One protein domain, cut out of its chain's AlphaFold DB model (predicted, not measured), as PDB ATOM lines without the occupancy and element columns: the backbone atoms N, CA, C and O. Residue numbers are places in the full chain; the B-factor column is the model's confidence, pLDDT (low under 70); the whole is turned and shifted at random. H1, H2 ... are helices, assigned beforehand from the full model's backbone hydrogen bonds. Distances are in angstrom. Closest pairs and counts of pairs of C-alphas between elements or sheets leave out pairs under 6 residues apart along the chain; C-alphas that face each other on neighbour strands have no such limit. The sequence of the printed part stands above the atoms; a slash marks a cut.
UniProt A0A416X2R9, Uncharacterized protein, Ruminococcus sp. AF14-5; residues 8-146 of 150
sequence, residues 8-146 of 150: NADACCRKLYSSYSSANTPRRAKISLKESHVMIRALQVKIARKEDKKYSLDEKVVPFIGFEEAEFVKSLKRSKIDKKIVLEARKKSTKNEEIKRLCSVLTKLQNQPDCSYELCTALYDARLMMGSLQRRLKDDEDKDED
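AT A GLANCE: This is residues 8 to 146 of the 150 residues of an uncharacterized protein of Ruminococcus sp. AF14-5 (UniProt A0A416X2R9). An elongated four-helix bundle: the long helices H2 and H6 run side by side in the middle, with H1 on one side of this pair and H5 on the other. H3 folds back on the far part of H2, short H4 crosses H2, and residues 56 to 62 stick out at one end. The printed part has 139 residues, with six named helices, H1 to H6 in chain order, and no named strand: all helix. It is compact, with a radius of gyration of the C-alphas of 16.5 A, and spans 59 by 34 by 22 A.

HOW THE PARTS SIT: H1, residues 8 to 21, forms a hairpin with H2, residues 27 to 56; C-alphas 20 and 30 are closest, 5.1 A apart, at a shallow tilt of 28 degrees, opposite ways. H2 is the hub, touching five helices. H3, residues 68 to 78, touches residues 45 to 52 of H2 alone, closest at C-alphas 48 and 69, 4.8 A. H4, residues 86 to 91, is about perpendicular to H2, only just, at 70.2 degrees; C-alphas 42 and 89 are closest, 4.4 A. H5, residues 96 to 110, and H6, residues 117 to 142, form a hairpin, closest at C-alphas 110 and 120, 5.2 A. H1, H2, H5 and H6 are an up and down bundle, each running against the one before. H2 and H6 run the same way at 24 degrees, a shallow tilt, closest at C-alphas 40 and 130, 5.7 A. H1 and H5 are apart. Every O i to N i+4 pair is within hydrogen-bond range in H1, H3, H4, H5 and H6; in H2, 23 of 26.

IN THESE COORDINATES: H1 begins at C-alpha 8 (77.095, -24.765, 42.877). H2 is 43.9 A long and H6 37.7 A, ending at C-alpha 142 (84.944, -45.343, 33.046).

THE WHOLE: The C-alphas of Lys 60 and Pro 113 are farthest apart, 59.2 A. The printed part has no cut. The link H2 to H3 is long. pLDDT is under 70 at residues 55 to 66 and 140 to 146.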
ATOM      1  N   ASN A   8      77.965 -24.072  41.933       84.25
ATOM      2  CA  ASN A   8      77.095 -24.765  42.877       84.25
ATOM      3  C   ASN A   8      77.873 -25.298  44.093       84.25
ATOM      4  O   ASN A   8      77.370 -25.243  45.216       84.25
ATOM      5  N   ALA A   9      79.113 -25.765  43.904       89.69
ATOM      6  CA  ALA A   9      79.966 -26.191  45.013       89.69
ATOM      7  C   ALA A   9      80.389 -25.002  45.891       89.69
ATOM      8  O   ALA A   9      80.393 -25.123  47.115       89.69
ATOM      9  N   ASP A  10      80.674 -23.840  45.296       92.56
ATOM     10  CA  ASP A  10      81.001 -22.623  46.046       92.56
ATOM     11  C   ASP A  10      79.810 -22.086  46.844       92.56
ATOM     12  O   ASP A  10      79.966 -21.690  48.002       92.56
ATOM     13  N   ALA A  11      78.613 -22.080  46.248       92.62
ATOM     14  CA  ALA A  11      77.381 -21.727  46.947       92.62
ATOM     15  C   ALA A  11      77.114 -22.682  48.125       92.62
ATOM     16  O   ALA A  11      76.850 -22.228  49.241       92.62
ATOM     17  N   CYS A  12      77.280 -23.990  47.906       95.06
ATOM     18  CA  CYS A  12      77.157 -25.003  48.950       95.06
ATOM     19  C   CYS A  12      78.171 -24.778  50.089       95.06
ATOM     20  O   CYS A  12      77.787 -24.714  51.256       95.06
ATOM     21  N   CYS A  13      79.452 -24.555  49.769       96.25
ATOM     22  CA  CYS A  13      80.497 -24.294  50.764       96.25
ATOM     23  C   CYS A  13      80.245 -23.005  51.560       96.25
ATOM     24  O   CYS A  13      80.457 -22.982  52.772       96.25
ATOM     25  N   ARG A  14      79.742 -21.944  50.916       95.12
ATOM     26  CA  ARG A  14      79.321 -20.715  51.608       95.12
ATOM     27  C   ARG A  14      78.206 -20.995  52.612       95.12
ATOM     28  O   ARG A  14      78.300 -20.558  53.754       95.12
ATOM     29  N   LYS A  15      77.188 -21.763  52.218       95.56
ATOM     30  CA  LYS A  15      76.063 -22.126  53.091       95.56
ATOM     31  C   LYS A  15      76.495 -23.000  54.269       95.56
ATOM     32  O   LYS A  15      76.072 -22.758  55.402       95.56
ATOM     33  N   LEU A  16      77.382 -23.965  54.020       96.38
ATOM     34  CA  LEU A  16      78.010 -24.783  55.058       96.38
ATOM     35  C   LEU A  16      78.796 -23.925  56.048       96.38
ATOM     36  O   LEU A  16      78.633 -24.091  57.254       96.38
ATOM     37  N   TYR A  17      79.597 -22.978  55.556       96.12
ATOM     38  CA  TYR A  17      80.371 -22.071  56.398       96.12
ATOM     39  C   TYR A  17      79.483 -21.145  57.238       96.12
ATOM     40  O   TYR A  17      79.734 -20.980  58.433       96.12
ATOM     41  N   SER A  18      78.429 -20.574  56.648       95.25
ATOM     42  CA  SER A  18      77.462 -19.742  57.372       95.25
ATOM     43  C   SER A  18      76.755 -20.537  58.470       95.25
ATOM     44  O   SER A  18      76.684 -20.078  59.607       95.25
ATOM     45  N   SER A  19      76.318 -21.763  58.162       94.88
ATOM     46  CA  SER A  19      75.703 -22.661  59.149       94.88
ATOM     47  C   SER A  19      76.702 -23.031  60.249       94.88
ATOM     48  O   SER A  19      76.410 -22.909  61.426       94.88
ATOM     49  N   TYR A  20      77.936 -23.391  59.894       94.25
ATOM     50  CA  TYR A  20      78.991 -23.701  60.863       94.25
ATOM     51  C   TYR A  20      79.279 -22.528  61.818       94.25
ATOM     52  O   TYR A  20      79.489 -22.727  63.020       94.25
ATOM     53  N   SER A  21      79.283 -21.309  61.278       93.31
ATOM     54  CA  SER A  21      79.613 -20.082  62.007       93.31
ATOM     55  C   SER A  21      78.452 -19.551  62.851       93.31
ATOM     56  O   SER A  21      78.682 -18.728  63.733       93.31
ATOM     57  N   SER A  22      77.228 -20.031  62.626       92.81
ATOM     58  CA  SER A  22      76.057 -19.621  63.399       92.81
ATOM     59  C   SER A  22      76.186 -20.014  64.875       92.81
ATOM     60  O   SER A  22      76.659 -21.105  65.225       92.81
ATOM     61  N   ALA A  23      75.753 -19.117  65.764       87.94
ATOM     62  CA  ALA A  23      75.701 -19.367  67.203       87.94
ATOM     63  C   ALA A  23      74.685 -20.467  67.553       87.94
ATOM     64  O   ALA A  23      74.927 -21.261  68.457       87.94
ATOM     65  N   ASN A  24      73.607 -20.567  66.770       87.12
ATOM     66  CA  ASN A  24      72.483 -21.467  67.028       87.12
ATOM     67  C   ASN A  24      72.725 -22.894  66.526       87.12
ATOM     68  O   ASN A  24      71.923 -23.789  66.770       87.12
ATOM     69  N   THR A  25      73.818 -23.133  65.801       89.12
ATOM     70  CA  THR A  25      74.094 -24.458  65.251       89.12
ATOM     71  C   THR A  25      74.634 -25.400  66.328       89.12
ATOM     72  O   THR A  25      75.668 -25.098  66.938       89.12
ATOM     73  N   PRO A  26      74.010 -26.577  66.530       89.44
ATOM     74  CA  PRO A  26      74.454 -27.541  67.529       89.44
ATOM     75  C   PRO A  26      75.913 -27.961  67.326       89.44
ATOM     76  O   PRO A  26      76.354 -28.204  66.199       89.44
ATOM     77  N   ARG A  27      76.665 -28.138  68.421       87.69
ATOM     78  CA  ARG A  27      78.092 -28.521  68.371       87.69
ATOM     79  C   ARG A  27      78.336 -29.791  67.547       87.69
ATOM     80  O   ARG A  27      79.283 -29.836  66.767       87.69
ATOM     81  N   ARG A  28      77.448 -30.785  67.677       84.56
ATOM     82  CA  ARG A  28      77.464 -32.026  66.882       84.56
ATOM     83  C   ARG A  28      77.370 -31.764  65.375       84.56
ATOM     84  O   ARG A  28      78.112 -32.360  64.606       84.56
ATOM     85  N   ALA A  29      76.527 -30.816  64.965       91.50
ATOM     86  CA  ALA A  29      76.347 -30.455  63.565       91.50
ATOM     87  C   ALA A  29      77.545 -29.662  63.026       91.50
ATOM     88  O   ALA A  29      77.937 -29.864  61.881       91.50
ATOM     89  N   LYS A  30      78.189 -28.817  63.848       94.00
ATOM     90  CA  LYS A  30      79.376 -28.044  63.430       94.00
ATOM     91  C   LYS A  30      80.517 -28.929  62.927       94.00
ATOM     92  O   LYS A  30      81.164 -28.571  61.946       94.00
ATOM     93  N   ILE A  31      80.748 -30.079  63.563       93.81
ATOM     94  CA  ILE A  31      81.773 -31.036  63.118       93.81
ATOM     95  C   ILE A  31      81.431 -31.530  61.711       93.81
ATOM     96  O   ILE A  31      82.223 -31.350  60.790       93.81
ATOM     97  N   SER A  32      80.217 -32.049  61.516       94.69
ATOM     98  CA  SER A  32      79.787 -32.594  60.227       94.69
ATOM     99  C   SER A  32      79.706 -31.542  59.119       94.69
ATOM    100  O   SER A  32      80.033 -31.842  57.973       94.69
ATOM    101  N   LEU A  33      79.337 -30.297  59.435       96.44
ATOM    102  CA  LEU A  33      79.346 -29.179  58.486       96.44
ATOM    103  C   LEU A  33      80.767 -28.859  58.007       96.44
ATOM    104  O   LEU A  33      80.996 -28.749  56.802       96.44
ATOM    105  N   LYS A  34      81.731 -28.760  58.935       96.62
ATOM    106  CA  LYS A  34      83.143 -28.545  58.588       96.62
ATOM    107  C   LYS A  34      83.680 -29.715  57.762       96.62
ATOM    108  O   LYS A  34      84.307 -29.491  56.731       96.62
ATOM    109  N   GLU A  35      83.417 -30.950  58.183       96.56
ATOM    110  CA  GLU A  35      83.856 -32.144  57.454       96.56
ATOM    111  C   GLU A  35      83.271 -32.214  56.043       96.56
ATOM    112  O   GLU A  35      83.981 -32.574  55.106       96.56
ATOM    113  N   SER A  36      82.011 -31.810  55.869       97.12
ATOM    114  CA  SER A  36      81.359 -31.735  54.555       97.12
ATOM    115  C   SER A  36      81.999 -30.681  53.665       97.12
ATOM    116  O   SER A  36      82.274 -30.945  52.498       97.12
ATOM    117  N   HIS A  37      82.308 -29.509  54.221       97.75
ATOM    118  CA  HIS A  37      83.010 -28.447  53.501       97.75
ATOM    119  C   HIS A  37      84.395 -28.928  53.043       97.75
ATOM    120  O   HIS A  37      84.739 -28.806  51.866       97.75
ATOM    121  N   VAL A  38      85.154 -29.568  53.936       97.88
ATOM    122  CA  VAL A  38      86.450 -30.188  53.619       97.88
ATOM    123  C   VAL A  38      86.305 -31.248  52.525       97.88
ATOM    124  O   VAL A  38      87.080 -31.227  51.572       97.88
ATOM    125  N   MET A  39      85.323 -32.148  52.627       97.81
ATOM    126  CA  MET A  39      85.109 -33.229  51.660       97.81
ATOM    127  C   MET A  39      84.755 -32.696  50.265       97.81
ATOM    128  O   MET A  39      85.324 -33.151  49.277       97.81
ATOM    129  N   ILE A  40      83.877 -31.692  50.169       97.12
ATOM    130  CA  ILE A  40      83.527 -31.051  48.892       97.12
ATOM    131  C   ILE A  40      84.773 -30.431  48.247       97.12
ATOM    132  O   ILE A  40      85.042 -30.674  47.070       97.12
ATOM    133  N   ARG A  41      85.582 -29.689  49.018       96.88
ATOM    134  CA  ARG A  41      86.833 -29.112  48.500       96.88
ATOM    135  C   ARG A  41      87.854 -30.181  48.123       96.88
ATOM    136  O   ARG A  41      88.530 -30.021  47.112       96.88
ATOM    137  N   ALA A  42      87.946 -31.272  48.878       96.56
ATOM    138  CA  ALA A  42      88.825 -32.396  48.569       96.56
ATOM    139  C   ALA A  42      88.451 -33.071  47.244       96.56
ATOM    140  O   ALA A  42      89.322 -33.349  46.422       96.56
ATOM    141  N   LEU A  43      87.152 -33.265  46.999       95.12
ATOM    142  CA  LEU A  43      86.645 -33.789  45.733       95.12
ATOM    143  C   LEU A  43      86.985 -32.856  44.563       95.12
ATOM    144  O   LEU A  43      87.475 -33.331  43.543       95.12
ATOM    145  N   GLN A  44      86.817 -31.539  44.718       94.62
ATOM    146  CA  GLN A  44      87.216 -30.570  43.686       94.62
ATOM    147  C   GLN A  44      88.732 -30.567  43.433       94.62
ATOM    148  O   GLN A  44      89.147 -30.536  42.279       94.62
ATOM    149  N   VAL A  45      89.563 -30.670  44.482       93.62
ATOM    150  CA  VAL A  45      91.024 -30.837  44.335       93.62
ATOM    151  C   VAL A  45      91.344 -32.118  43.562       93.62
ATOM    152  O   VAL A  45      92.207 -32.098  42.688       93.62
ATOM    153  N   LYS A  46      90.659 -33.231  43.854       91.94
ATOM    154  CA  LYS A  46      90.874 -34.498  43.142       91.94
ATOM    155  C   LYS A  46      90.475 -34.401  41.664       91.94
ATOM    156  O   LYS A  46      91.206 -34.921  40.829       91.94
ATOM    157  N   ILE A  47      89.375 -33.715  41.345       90.12
ATOM    158  CA  ILE A  47      88.967 -33.442  39.957       90.12
ATOM    159  C   ILE A  47      90.041 -32.609  39.246       90.12
ATOM    160  O   ILE A  47      90.490 -32.999  38.175       90.12
ATOM    161  N   ALA A  48      90.512 -31.522  39.866       89.38
ATOM    162  CA  ALA A  48      91.558 -30.668  39.297       89.38
ATOM    163  C   ALA A  48      92.845 -31.456  38.985       89.38
ATOM    164  O   ALA A  48      93.378 -31.370  37.886       89.38
ATOM    165  N   ARG A  49      93.282 -32.314  39.919       87.44
ATOM    166  CA  ARG A  49      94.427 -33.222  39.721       87.44
ATOM    167  C   ARG A  49      94.238 -34.192  38.562       87.44
ATOM    168  O   ARG A  49      95.218 -34.583  37.939       87.44
ATOM    169  N   LYS A  50      93.010 -34.664  38.336       84.75
ATOM    170  CA  LYS A  50      92.719 -35.582  37.233       84.75
ATOM    171  C   LYS A  50      92.805 -34.852  35.894       84.75
ATOM    172  O   LYS A  50      93.422 -35.378  34.976       84.75
ATOM    173  N   GLU A  51      92.272 -33.635  35.814       82.94
ATOM    174  CA  GLU A  51      92.416 -32.782  34.629       82.94
ATOM    175  C   GLU A  51      93.893 -32.495  34.325       82.94
ATOM    176  O   GLU A  51      94.322 -32.685  33.193       82.94
ATOM    177  N   ASP A  52      94.699 -32.167  35.338       82.69
ATOM    178  CA  ASP A  52      96.146 -31.956  35.178       82.69
ATOM    179  C   ASP A  52      96.873 -33.177  34.593       82.69
ATOM    180  O   ASP A  52      97.766 -33.041  33.757       82.69
ATOM    181  N   LYS A  53      96.479 -34.387  35.008       78.62
ATOM    182  CA  LYS A  53      97.066 -35.636  34.502       78.62
ATOM    183  C   LYS A  53      96.731 -35.910  33.038       78.62
ATOM    184  O   LYS A  53      97.587 -36.456  32.350       78.62
ATOM    185  N   LYS A  54      95.543 -35.521  32.555       73.69
ATOM    186  CA  LYS A  54      95.160 -35.690  31.139       73.69
ATOM    187  C   LYS A  54      96.143 -34.974  30.208       73.69
ATOM    188  O   LYS A  54      96.507 -35.518  29.177       73.69
ATOM    189  N   TYR A  55      96.623 -33.797  30.607       64.06
ATOM    190  CA  TYR A  55      97.587 -33.015  29.827       64.06
ATOM    191  C   TYR A  55      99.045 -33.469  29.992       64.06
ATOM    192  O   TYR A  55      99.890 -33.085  29.196       64.06
ATOM    193  N   SER A  56      99.358 -34.276  31.013       59.00
ATOM    194  CA  SER A  56     100.723 -34.757  31.268       59.00
ATOM    195  C   SER A  56     101.102 -36.006  30.459       59.00
ATOM    196  O   SER A  56     102.276 -36.365  30.464       59.00
ATOM    197  N   LEU A  57     100.140 -36.683  29.822       55.31
ATOM    198  CA  LEU A  57     100.377 -37.877  28.994       55.31
ATOM    199  C   LEU A  57     100.859 -37.535  27.573       55.31
ATOM    200  O   LEU A  57     101.527 -38.352  26.949       55.31
ATOM    201  N   ASP A  58     100.594 -36.320  27.088       54.62
ATOM    202  CA  ASP A  58     101.199 -35.792  25.862       54.62
ATOM    203  C   ASP A  58     102.590 -35.217  26.193       54.62
ATOM    204  O   ASP A  58     102.764 -34.011  26.372       54.62
ATOM    205  N   GLU A  59     103.606 -36.085  26.285       53.19
ATOM    206  CA  GLU A  59     104.996 -35.779  26.701       53.19
ATOM    207  C   GLU A  59     105.693 -34.625  25.939       53.19
ATOM    208  O   GLU A  59     106.791 -34.206  26.309       53.19
ATOM    209  N   LYS A  60     105.086 -34.076  24.879       56.53
ATOM    210  CA  LYS A  60     105.667 -33.016  24.036       56.53
ATOM    211  C   LYS A  60     105.063 -31.626  24.223       56.53
ATOM    212  O   LYS A  60     105.582 -30.678  23.633       56.53
ATOM    213  N   VAL A  61     104.014 -31.462  25.030       53.81
ATOM    214  CA  VAL A  61     103.374 -30.153  25.229       53.81
ATOM    215  C   VAL A  61     103.321 -29.830  26.714       53.81
ATOM    216  O   VAL A  61     102.399 -30.222  27.418       53.81
ATOM    217  N   VAL A  62     104.300 -29.062  27.201       52.69
ATOM    218  CA  VAL A  62     104.183 -28.404  28.509       52.69
ATOM    219  C   VAL A  62     103.076 -27.353  28.378       52.69
ATOM    220  O   VAL A  62     103.249 -26.406  27.604       52.69
ATOM    221  N   PRO A  63     101.935 -27.473  29.079       53.34
ATOM    222  CA  PRO A  63     100.885 -26.477  28.961       53.34
ATOM    223  C   PRO A  63     101.411 -25.135  29.481       53.34
ATOM    224  O   PRO A  63     101.866 -25.023  30.616       53.34
ATOM    225  N   PHE A  64     101.325 -24.092  28.654       51.88
ATOM    226  CA  PHE A  64     101.642 -22.708  29.036       51.88
ATOM    227  C   PHE A  64     100.678 -22.166  30.122       51.88
ATOM    228  O   PHE A  64     100.919 -21.124  30.730       51.88
ATOM    229  N   ILE A  65      99.575 -22.884  30.370       54.78
ATOM    230  CA  ILE A  65      98.546 -22.600  31.372       54.78
ATOM    231  C   ILE A  65      98.877 -23.371  32.653       54.78
ATOM    232  O   ILE A  65      99.110 -24.576  32.620       54.78
ATOM    233  N   GLY A  66      98.904 -22.665  33.786       60.31
ATOM    234  CA  GLY A  66      99.192 -23.265  35.085       60.31
ATOM    235  C   GLY A  66      98.226 -24.402  35.428       60.31
ATOM    236  O   GLY A  66      97.032 -24.300  35.169       60.31
ATOM    237  N   PHE A  67      98.760 -25.461  36.039       78.69
ATOM    238  CA  PHE A  67      98.011 -26.624  36.523       78.69
ATOM    239  C   PHE A  67      96.715 -26.229  37.266       78.69
ATOM    240  O   PHE A  67      96.740 -25.403  38.189       78.69
ATOM    241  N   GLU A  68      95.595 -26.849  36.892       84.81
ATOM    242  CA  GLU A  68      94.250 -26.670  37.443       84.81
ATOM    243  C   GLU A  68      94.236 -26.867  38.970       84.81
ATOM    244  O   GLU A  68      93.601 -26.077  39.676       84.81
ATOM    245  N   GLU A  69      94.971 -27.844  39.535       88.62
ATOM    246  CA  GLU A  69      95.092 -27.969  40.999       88.62
ATOM    247  C   GLU A  69      95.718 -26.705  41.593       88.62
ATOM    248  O   GLU A  69      95.237 -26.182  42.604       88.62
ATOM    249  N   ALA A  70      96.812 -26.222  41.003       87.81
ATOM    250  CA  ALA A  70      97.565 -25.099  41.544       87.81
ATOM    251  C   ALA A  70      96.729 -23.813  41.522       87.81
ATOM    252  O   ALA A  70      96.690 -23.092  42.528       87.81
ATOM    253  N   GLU A  71      96.014 -23.550  40.424       89.56
ATOM    254  CA  GLU A  71      95.081 -22.427  40.329       89.56
ATOM    255  C   GLU A  71      93.933 -22.555  41.332       89.56
ATOM    256  O   GLU A  71      93.641 -21.605  42.073       89.56
ATOM    257  N   PHE A  72      93.328 -23.744  41.432       91.25
ATOM    258  CA  PHE A  72      92.239 -23.991  42.366       91.25
ATOM    259  C   PHE A  72      92.689 -23.774  43.814       91.25
ATOM    260  O   PHE A  72      92.088 -22.986  44.547       91.25
ATOM    261  N   VAL A  73      93.806 -24.375  44.229       91.75
ATOM    262  CA  VAL A  73      94.367 -24.224  45.580       91.75
ATOM    263  C   VAL A  73      94.744 -22.769  45.868       91.75
ATOM    264  O   VAL A  73      94.522 -22.287  46.983       91.75
ATOM    265  N   LYS A  74      95.279 -22.035  44.884       92.31
ATOM    266  CA  LYS A  74      95.569 -20.598  45.014       92.31
ATOM    267  C   LYS A  74      94.290 -19.792  45.252       92.31
ATOM    268  O   LYS A  74      94.302 -18.892  46.095       92.31
ATOM    269  N   SER A  75      93.189 -20.137  44.584       92.06
ATOM    270  CA  SER A  75      91.883 -19.507  44.816       92.06
ATOM    271  C   SER A  75      91.356 -19.785  46.232       92.06
ATOM    272  O   SER A  75      90.973 -18.850  46.940       92.06
ATOM    273  N   LEU A  76      91.463 -21.030  46.717       94.06
ATOM    274  CA  LEU A  76      91.034 -21.398  48.070       94.06
ATOM    275  C   LEU A  76      91.855 -20.686  49.155       94.06
ATOM    276  O   LEU A  76      91.304 -20.259  50.167       94.06
ATOM    277  N   LYS A  77      93.165 -20.496  48.946       94.38
ATOM    278  CA  LYS A  77      94.026 -19.746  49.883       94.38
ATOM    279  C   LYS A  77      93.639 -18.267  49.997       94.38
ATOM    280  O   LYS A  77      93.825 -17.676  51.056       94.38
ATOM    281  N   ARG A  78      93.103 -17.674  48.925       94.00
ATOM    282  CA  ARG A  78      92.606 -16.285  48.908       94.00
ATOM    283  C   ARG A  78      91.197 -16.156  49.501       94.00
ATOM    284  O   ARG A  78      90.811 -15.073  49.935       94.00
ATOM    285  N   SER A  79      90.436 -17.248  49.543       93.50
ATOM    286  CA  SER A  79      89.066 -17.275  50.058       93.50
ATOM    287  C   SER A  79      89.014 -17.123  51.582       93.50
ATOM    288  O   SER A  79      89.705 -17.816  52.331       93.50
ATOM    289  N   LYS A  80      88.131 -16.242  52.072       94.00
ATOM    290  CA  LYS A  80      87.923 -16.020  53.515       94.00
ATOM    291  C   LYS A  80      87.371 -17.260  54.229       94.00
ATOM    292  O   LYS A  80      87.698 -17.455  55.399       94.00
ATOM    293  N   ILE A  81      86.580 -18.078  53.527       94.50
ATOM    294  CA  ILE A  81      85.915 -19.260  54.095       94.50
ATOM    295  C   ILE A  81      86.770 -20.525  53.958       94.50
ATOM    296  O   ILE A  81      86.743 -21.377  54.840       94.50
ATOM    297  N   ASP A  82      87.564 -20.634  52.887       95.38
ATOM    298  CA  ASP A  82      88.289 -21.871  52.574       95.38
ATOM    299  C   ASP A  82      89.721 -21.877  53.117       95.38
ATOM    300  O   ASP A  82      90.253 -22.946  53.412       95.38
ATOM    301  N   LYS A  83      90.356 -20.706  53.306       95.44
ATOM    302  CA  LYS A  83      91.793 -20.604  53.637       95.44
ATOM    303  C   LYS A  83      92.242 -21.486  54.805       95.44
ATOM    304  O   LYS A  83      93.354 -22.007  54.786       95.44
ATOM    305  N   LYS A  84      91.379 -21.674  55.810       94.81
ATOM    306  CA  LYS A  84      91.681 -22.465  57.015       94.81
ATOM    307  C   LYS A  84      91.584 -23.975  56.787       94.81
ATOM    308  O   LYS A  84      92.193 -24.727  57.536       94.81
ATOM    309  N   ILE A  85      90.838 -24.414  55.775       95.81
ATOM    310  CA  ILE A  85      90.601 -25.833  55.490       95.81
ATOM    311  C   ILE A  85      91.426 -26.358  54.312       95.81
ATOM    312  O   ILE A  85      91.421 -27.558  54.068       95.81
ATOM    313  N   VAL A  86      92.160 -25.500  53.589       95.12
ATOM    314  CA  VAL A  86      92.908 -25.885  52.373       95.12
ATOM    315  C   VAL A  86      93.841 -27.072  52.608       95.12
ATOM    316  O   VAL A  86      93.863 -28.006  51.811       95.12
ATOM    317  N   LEU A  87      94.620 -27.052  53.694       94.75
ATOM    318  CA  LEU A  87      95.555 -28.140  54.004       94.75
ATOM    319  C   LEU A  87      94.825 -29.453  54.305       94.75
ATOM    320  O   LEU A  87      95.277 -30.511  53.877       94.75
ATOM    321  N   GLU A  88      93.698 -29.368  55.010       96.38
ATOM    322  CA  GLU A  88      92.858 -30.515  55.346       96.38
ATOM    323  C   GLU A  88      92.228 -31.103  54.077       96.38
ATOM    324  O   GLU A  88      92.368 -32.294  53.818       96.38
ATOM    325  N   ALA A  89      91.649 -30.259  53.217       95.56
ATOM    326  CA  ALA A  89      91.030 -30.661  51.956       95.56
ATOM    327  C   ALA A  89      92.015 -31.352  51.001       95.56
ATOM    328  O   ALA A  89      91.669 -32.349  50.380       95.56
ATOM    329  N   ARG A  90      93.268 -30.884  50.915       94.56
ATOM    330  CA  ARG A  90      94.287 -31.502  50.040       94.56
ATOM    331  C   ARG A  90      94.734 -32.895  50.493       94.56
ATOM    332  O   ARG A  90      95.236 -33.650  49.659       94.56
ATOM    333  N   LYS A  91      94.611 -33.193  51.790       94.00
ATOM    334  CA  LYS A  91      95.005 -34.468  52.414       94.00
ATOM    335  C   LYS A  91      93.820 -35.400  52.671       94.00
ATOM    336  O   LYS A  91      94.031 -36.574  52.962       94.00
ATOM    337  N   LYS A  92      92.590 -34.885  52.612       95.19
ATOM    338  CA  LYS A  92      91.378 -35.647  52.902       95.19
ATOM    339  C   LYS A  92      91.231 -36.780  51.890       95.19
ATOM    340  O   LYS A  92      91.311 -36.573  50.680       95.19
ATOM    341  N   SER A  93      90.997 -37.976  52.409       91.00
ATOM    342  CA  SER A  93      90.648 -39.128  51.595       91.00
ATOM    343  C   SER A  93      89.244 -38.937  51.023       91.00
ATOM    344  O   SER A  93      88.302 -38.574  51.723       91.00
ATOM    345  N   THR A  94      89.105 -39.164  49.721       92.19
ATOM    346  CA  THR A  94      87.827 -39.070  49.003       92.19
ATOM    347  C   THR A  94      87.320 -40.463  48.621       92.19
ATOM    348  O   THR A  94      86.750 -40.655  47.544       92.19
ATOM    349  N   LYS A  95      87.613 -41.473  49.452       92.31
ATOM    350  CA  LYS A  95      87.140 -42.846  49.246       92.31
ATOM    351  C   LYS A  95      85.619 -42.899  49.353       92.31
ATOM    352  O   LYS A  95      85.013 -42.207  50.172       92.31
ATOM    353  N   ASN A  96      85.003 -43.778  48.563       91.06
ATOM    354  CA  ASN A  96      83.548 -43.932  48.522       91.06
ATOM    355  C   ASN A  96      82.948 -44.222  49.909       91.06
ATOM    356  O   ASN A  96      81.916 -43.667  50.271       91.06
ATOM    357  N   GLU A  97      83.621 -45.042  50.719       92.69
ATOM    358  CA  GLU A  97      83.175 -45.343  52.080       92.69
ATOM    359  C   GLU A  97      83.131 -44.115  52.991       92.69
ATOM    360  O   GLU A  97      82.175 -43.960  53.745       92.69
ATOM    361  N   GLU A  98      84.123 -43.227  52.919       93.69
ATOM    362  CA  GLU A  98      84.149 -42.012  53.741       93.69
ATOM    363  C   GLU A  98      83.019 -41.060  53.358       93.69
ATOM    364  O   GLU A  98      82.342 -40.520  54.234       93.69
ATOM    365  N   ILE A  99      82.757 -40.920  52.057       93.75
ATOM    366  CA  ILE A  99      81.647 -40.113  51.541       93.75
ATOM    367  C   ILE A  99      80.309 -40.706  52.000       93.75
ATOM    368  O   ILE A  99      79.465 -39.982  52.524       93.75
ATOM    369  N   LYS A 100      80.122 -42.029  51.885       94.56
ATOM    370  CA  LYS A 100      78.910 -42.722  52.359       94.56
ATOM    371  C   LYS A 100      78.702 -42.561  53.865       94.56
ATOM    372  O   LYS A 100      77.587 -42.258  54.291       94.56
ATOM    373  N   ARG A 101      79.760 -42.733  54.666       95.44
ATOM    374  CA  ARG A 101      79.715 -42.546  56.127       95.44
ATOM    375  C   ARG A 101      79.295 -41.123  56.473       95.44
ATOM    376  O   ARG A 101      78.355 -40.947  57.244       95.44
ATOM    377  N   LEU A 102      79.922 -40.120  55.855       95.56
ATOM    378  CA  LEU A 102      79.578 -38.721  56.084       95.56
ATOM    379  C   LEU A 102      78.129 -38.431  55.671       95.56
ATOM    380  O   LEU A 102      77.365 -37.916  56.479       95.56
ATOM    381  N   CYS A 103      77.697 -38.854  54.481       94.94
ATOM    382  CA  CYS A 103      76.308 -38.714  54.033       94.94
ATOM    383  C   CYS A 103      75.296 -39.368  54.991       94.94
ATOM    384  O   CYS A 103      74.220 -38.808  55.220       94.94
ATOM    385  N   SER A 104      75.625 -40.522  55.580       95.69
ATOM    386  CA  SER A 104      74.792 -41.167  56.603       95.69
ATOM    387  C   SER A 104      74.675 -40.305  57.863       95.69
ATOM    388  O   SER A 104      73.569 -40.098  58.361       95.69
ATOM    389  N   VAL A 105      75.785 -39.728  58.338       95.38
ATOM    390  CA  VAL A 105      75.783 -38.786  59.469       95.38
ATOM    391  C   VAL A 105      74.923 -37.559  59.159       95.38
ATOM    392  O   VAL A 105      74.083 -37.193  59.978       95.38
ATOM    393  N   LEU A 106      75.057 -36.968  57.965       94.75
ATOM    394  CA  LEU A 106      74.239 -35.815  57.564       94.75
ATOM    395  C   LEU A 106      72.744 -36.160  57.529       94.75
ATOM    396  O   LEU A 106      71.926 -35.360  57.967       94.75
ATOM    397  N   THR A 107      72.389 -37.362  57.067       94.56
ATOM    398  CA  THR A 107      70.996 -37.846  57.070       94.56
ATOM    399  C   THR A 107      70.452 -37.965  58.491       94.56
ATOM    400  O   THR A 107      69.344 -37.522  58.772       94.56
ATOM    401  N   LYS A 108      71.243 -38.528  59.414       94.12
ATOM    402  CA  LYS A 108      70.845 -38.651  60.822       94.12
ATOM    403  C   LYS A 108      70.637 -37.285  61.471       94.12
ATOM    404  O   LYS A 108      69.666 -37.126  62.194       94.12
ATOM    405  N   LEU A 109      71.518 -36.321  61.192       92.62
ATOM    406  CA  LEU A 109      71.396 -34.942  61.678       92.62
ATOM    407  C   LEU A 109      70.157 -34.233  61.111       92.62
ATOM    408  O   LEU A 109      69.482 -33.518  61.840       92.62
ATOM    409  N   GLN A 110      69.845 -34.459  59.834       91.75
ATOM    410  CA  GLN A 110      68.662 -33.897  59.179       91.75
ATOM    411  C   GLN A 110      67.354 -34.421  59.790       91.75
ATOM    412  O   GLN A 110      66.385 -33.681  59.893       91.75
ATOM    413  N   ASN A 111      67.334 -35.682  60.223       90.06
ATOM    414  CA  ASN A 111      66.147 -36.314  60.803       90.06
ATOM    415  C   ASN A 111      65.955 -36.000  62.296       90.06
ATOM    416  O   ASN A 111      65.077 -36.583  62.932       90.06
ATOM    417  N   GLN A 112      66.785 -35.137  62.888       88.75
ATOM    418  CA  GLN A 112      66.603 -34.756  64.284       88.75
ATOM    419  C   GLN A 112      65.492 -33.711  64.420       88.75
ATOM    420  O   GLN A 112      65.418 -32.795  63.600       88.75
ATOM    421  N   PRO A 113      64.651 -33.806  65.465       83.62
ATOM    422  CA  PRO A 113      63.512 -32.906  65.648       83.62
ATOM    423  C   PRO A 113      63.928 -31.442  65.866       83.62
ATOM    424  O   PRO A 113      63.142 -30.538  65.611       83.62
ATOM    425  N   ASP A 114      65.165 -31.201  66.306       83.94
ATOM    426  CA  ASP A 114      65.758 -29.880  66.532       83.94
ATOM    427  C   ASP A 114      66.527 -29.325  65.316       83.94
ATOM    428  O   ASP A 114      67.214 -28.307  65.421       83.94
ATOM    429  N   CYS A 115      66.445 -29.975  64.150       87.81
ATOM    430  CA  CYS A 115      67.078 -29.470  62.935       87.81
ATOM    431  C   CYS A 115      66.306 -28.266  62.379       87.81
ATOM    432  O   CYS A 115      65.253 -28.410  61.763       87.81
ATOM    433  N   SER A 116      66.859 -27.061  62.553       90.75
ATOM    434  CA  SER A 116      66.346 -25.853  61.890       90.75
ATOM    435  C   SER A 116      66.296 -26.041  60.372       90.75
ATOM    436  O   SER A 116      67.187 -26.688  59.810       90.75
ATOM    437  N   TYR A 117      65.340 -25.396  59.708       90.38
ATOM    438  CA  TYR A 117      65.187 -25.449  58.253       90.38
ATOM    439  C   TYR A 117      66.494 -25.131  57.508       90.38
ATOM    440  O   TYR A 117      66.918 -25.895  56.639       90.38
ATOM    441  N   GLU A 118      67.199 -24.070  57.908       90.81
ATOM    442  CA  GLU A 118      68.439 -23.620  57.272       90.81
ATOM    443  C   GLU A 118      69.542 -24.679  57.365       90.81
ATOM    444  O   GLU A 118      70.212 -24.982  56.372       90.81
ATOM    445  N   LEU A 119      69.705 -25.270  58.555       92.75
ATOM    446  CA  LEU A 119      70.642 -26.367  58.787       92.75
ATOM    447  C   LEU A 119      70.263 -27.584  57.943       92.75
ATOM    448  O   LEU A 119      71.116 -28.145  57.261       92.75
ATOM    449  N   CYS A 120      68.988 -27.961  57.944       93.06
ATOM    450  CA  CYS A 120      68.488 -29.103  57.197       93.06
ATOM    451  C   CYS A 120      68.736 -28.954  55.689       93.06
ATOM    452  O   CYS A 120      69.231 -29.893  55.059       93.06
ATOM    453  N   THR A 121      68.509 -27.771  55.108       93.50
ATOM    454  CA  THR A 121      68.855 -27.532  53.701       93.50
ATOM    455  C   THR A 121      70.367 -27.554  53.474       93.50
ATOM    456  O   THR A 121      70.818 -28.130  52.491       93.50
ATOM    457  N   ALA A 122      71.180 -26.979  54.368       94.69
ATOM    458  CA  ALA A 122      72.639 -27.018  54.221       94.69
ATOM    459  C   ALA A 122      73.191 -28.457  54.227       94.69
ATOM    460  O   ALA A 122      74.066 -28.790  53.424       94.69
ATOM    461  N   LEU A 123      72.657 -29.322  55.097       94.81
ATOM    462  CA  LEU A 123      73.010 -30.742  55.157       94.81
ATOM    463  C   LEU A 123      72.577 -31.485  53.884       94.81
ATOM    464  O   LEU A 123      73.343 -32.292  53.354       94.81
ATOM    465  N   TYR A 124      71.376 -31.204  53.378       93.94
ATOM    466  CA  TYR A 124      70.868 -31.792  52.140       93.94
ATOM    467  C   TYR A 124      71.712 -31.395  50.920       93.94
ATOM    468  O   TYR A 124      72.194 -32.270  50.194       93.94
ATOM    469  N   ASP A 125      71.973 -30.097  50.748       94.12
ATOM    470  CA  ASP A 125      72.778 -29.562  49.645       94.12
ATOM    471  C   ASP A 125      74.182 -30.177  49.644       94.12
ATOM    472  O   ASP A 125      74.709 -30.553  48.595       94.12
ATOM    473  N   ALA A 126      74.779 -30.346  50.828       95.62
ATOM    474  CA  ALA A 126      76.092 -30.961  50.969       95.62
ATOM    475  C   ALA A 126      76.110 -32.428  50.524       95.62
ATOM    476  O   ALA A 126      77.027 -32.839  49.810       95.62
ATOM    477  N   ARG A 127      75.089 -33.216  50.891       95.38
ATOM    478  CA  ARG A 127      74.951 -34.614  50.443       95.38
ATOM    479  C   ARG A 127      74.862 -34.703  48.923       95.38
ATOM    480  O   ARG A 127      75.578 -35.501  48.318       95.38
ATOM    481  N   LEU A 128      74.009 -33.879  48.314       93.44
ATOM    482  CA  LEU A 128      73.853 -33.845  46.861       93.44
ATOM    483  C   LEU A 128      75.149 -33.431  46.163       93.44
ATOM    484  O   LEU A 128      75.548 -34.068  45.188       93.44
ATOM    485  N   MET A 129      75.827 -32.404  46.681       95.19
ATOM    486  CA  MET A 129      77.068 -31.899  46.103       95.19
ATOM    487  C   MET A 129      78.180 -32.946  46.148       95.19
ATOM    488  O   MET A 129      78.817 -33.209  45.129       95.19
ATOM    489  N   MET A 130      78.376 -33.602  47.295       94.50
ATOM    490  CA  MET A 130      79.344 -34.695  47.412       94.50
ATOM    491  C   MET A 130      79.024 -35.834  46.438       94.50
ATOM    492  O   MET A 130      79.918 -36.296  45.736       94.50
ATOM    493  N   GLY A 131      77.754 -36.242  46.331       91.50
ATOM    494  CA  GLY A 131      77.336 -37.294  45.399       91.50
ATOM    495  C   GLY A 131      77.481 -36.913  43.920       91.50
ATOM    496  O   GLY A 131      77.777 -37.770  43.090       91.50
ATOM    497  N   SER A 132      77.287 -35.640  43.567       91.31
ATOM    498  CA  SER A 132      77.486 -35.136  42.202       91.31
ATOM    499  C   SER A 132      78.968 -35.096  41.822       91.31
ATOM    500  O   SER A 132      79.347 -35.606  40.769       91.31
ATOM    501  N   LEU A 133      79.821 -34.560  42.700       92.31
ATOM    502  CA  LEU A 133      81.268 -34.518  42.476       92.31
ATOM    503  C   LEU A 133      81.878 -35.924  42.443       92.31
ATOM    504  O   LEU A 133      82.771 -36.192  41.645       92.31
ATOM    505  N   GLN A 134      81.373 -36.830  43.280       90.88
ATOM    506  CA  GLN A 134      81.796 -38.224  43.269       90.88
ATOM    507  C   GLN A 134      81.420 -38.934  41.965       90.88
ATOM    508  O   GLN A 134      82.229 -39.707  41.463       90.88
ATOM    509  N   ARG A 135      80.221 -38.688  41.416       88.19
ATOM    510  CA  ARG A 135      79.820 -39.241  40.113       88.19
ATOM    511  C   ARG A 135      80.707 -38.730  38.986       88.19
ATOM    512  O   ARG A 135      81.262 -39.549  38.281       88.19
ATOM    513  N   ARG A 136      80.968 -37.418  38.927       86.38
ATOM    514  CA  ARG A 136      81.917 -36.841  37.955       86.38
ATOM    515  C   ARG A 136      83.276 -37.543  37.964       86.38
ATOM    516  O   ARG A 136      83.810 -37.827  36.908       86.38
ATOM    517  N   LEU A 137      83.816 -37.843  39.147       85.38
ATOM    518  CA  LEU A 137      85.088 -38.561  39.250       85.38
ATOM    519  C   LEU A 137      85.033 -39.982  38.671       85.38
ATOM    520  O   LEU A 137      86.043 -40.420  38.135       85.38
ATOM    521  N   LYS A 138      83.893 -40.675  38.787       81.06
ATOM    522  CA  LYS A 138      83.692 -42.035  38.266       81.06
ATOM    523  C   LYS A 138      83.382 -42.059  36.774       81.06
ATOM    524  O   LYS A 138      83.995 -42.827  36.057       81.06
ATOM    525  N   ASP A 139      82.504 -41.174  36.307       74.44
ATOM    526  CA  ASP A 139      82.168 -41.062  34.883       74.44
ATOM    527  C   ASP A 139      83.410 -40.703  34.048       74.44
ATOM    528  O   ASP A 139      83.479 -40.999  32.860       74.44
ATOM    529  N   ASP A 140      84.394 -40.039  34.663       62.12
ATOM    530  CA  ASP A 140      85.699 -39.817  34.056       62.12
ATOM    531  C   ASP A 140      86.609 -41.058  34.143       62.12
ATOM    532  O   ASP A 140      87.527 -41.151  33.348       62.12
ATOM    533  N   GLU A 141      86.475 -41.939  35.146       58.69
ATOM    534  CA  GLU A 141      87.254 -43.195  35.272       58.69
ATOM    535  C   GLU A 141      86.800 -44.224  34.224       58.69
ATOM    536  O   GLU A 141      87.647 -44.781  33.539       58.69
ATOM    537  N   ASP A 142      85.491 -44.379  34.014       56.50
ATOM    538  CA  ASP A 142      84.944 -45.343  33.046       56.50
ATOM    539  C   ASP A 142      85.272 -44.961  31.584       56.50
ATOM    540  O   ASP A 142      85.407 -45.819  30.722       56.50
ATOM    541  N   LYS A 143      85.473 -43.668  31.293       53.41
ATOM    542  CA  LYS A 143      85.895 -43.188  29.960       53.41
ATOM    543  C   LYS A 143      87.375 -43.404  29.656       53.41
ATOM    544  O   LYS A 143      87.755 -43.341  28.490       53.41
ATOM    545  N   ASP A 144      88.204 -43.603  30.680       50.56
ATOM    546  CA  ASP A 144      89.631 -43.881  30.502       50.56
ATOM    547  C   ASP A 144      89.860 -45.364  30.099       50.56
ATOM    548  O   ASP A 144      90.939 -45.696  29.611       50.56
ATOM    549  N   GLU A 145      88.858 -46.250  30.253       46.91
ATOM    550  CA  GLU A 145      88.917 -47.672  29.850       46.91
ATOM    551  C   GLU A 145      88.527 -47.923  28.375       46.91
ATOM    552  O   GLU A 145      88.882 -48.960  27.820       46.91
ATOM    553  N   ASP A 146      87.879 -46.960  27.709       46.12
ATOM    554  CA  ASP A 146      87.406 -47.057  26.314       46.12
ATOM    555  C   ASP A 146      88.419 -46.524  25.273       46.12
ATOM    556  O   ASP A 146      88.050 -46.144  24.158       46.12
TER     557      ASP A 146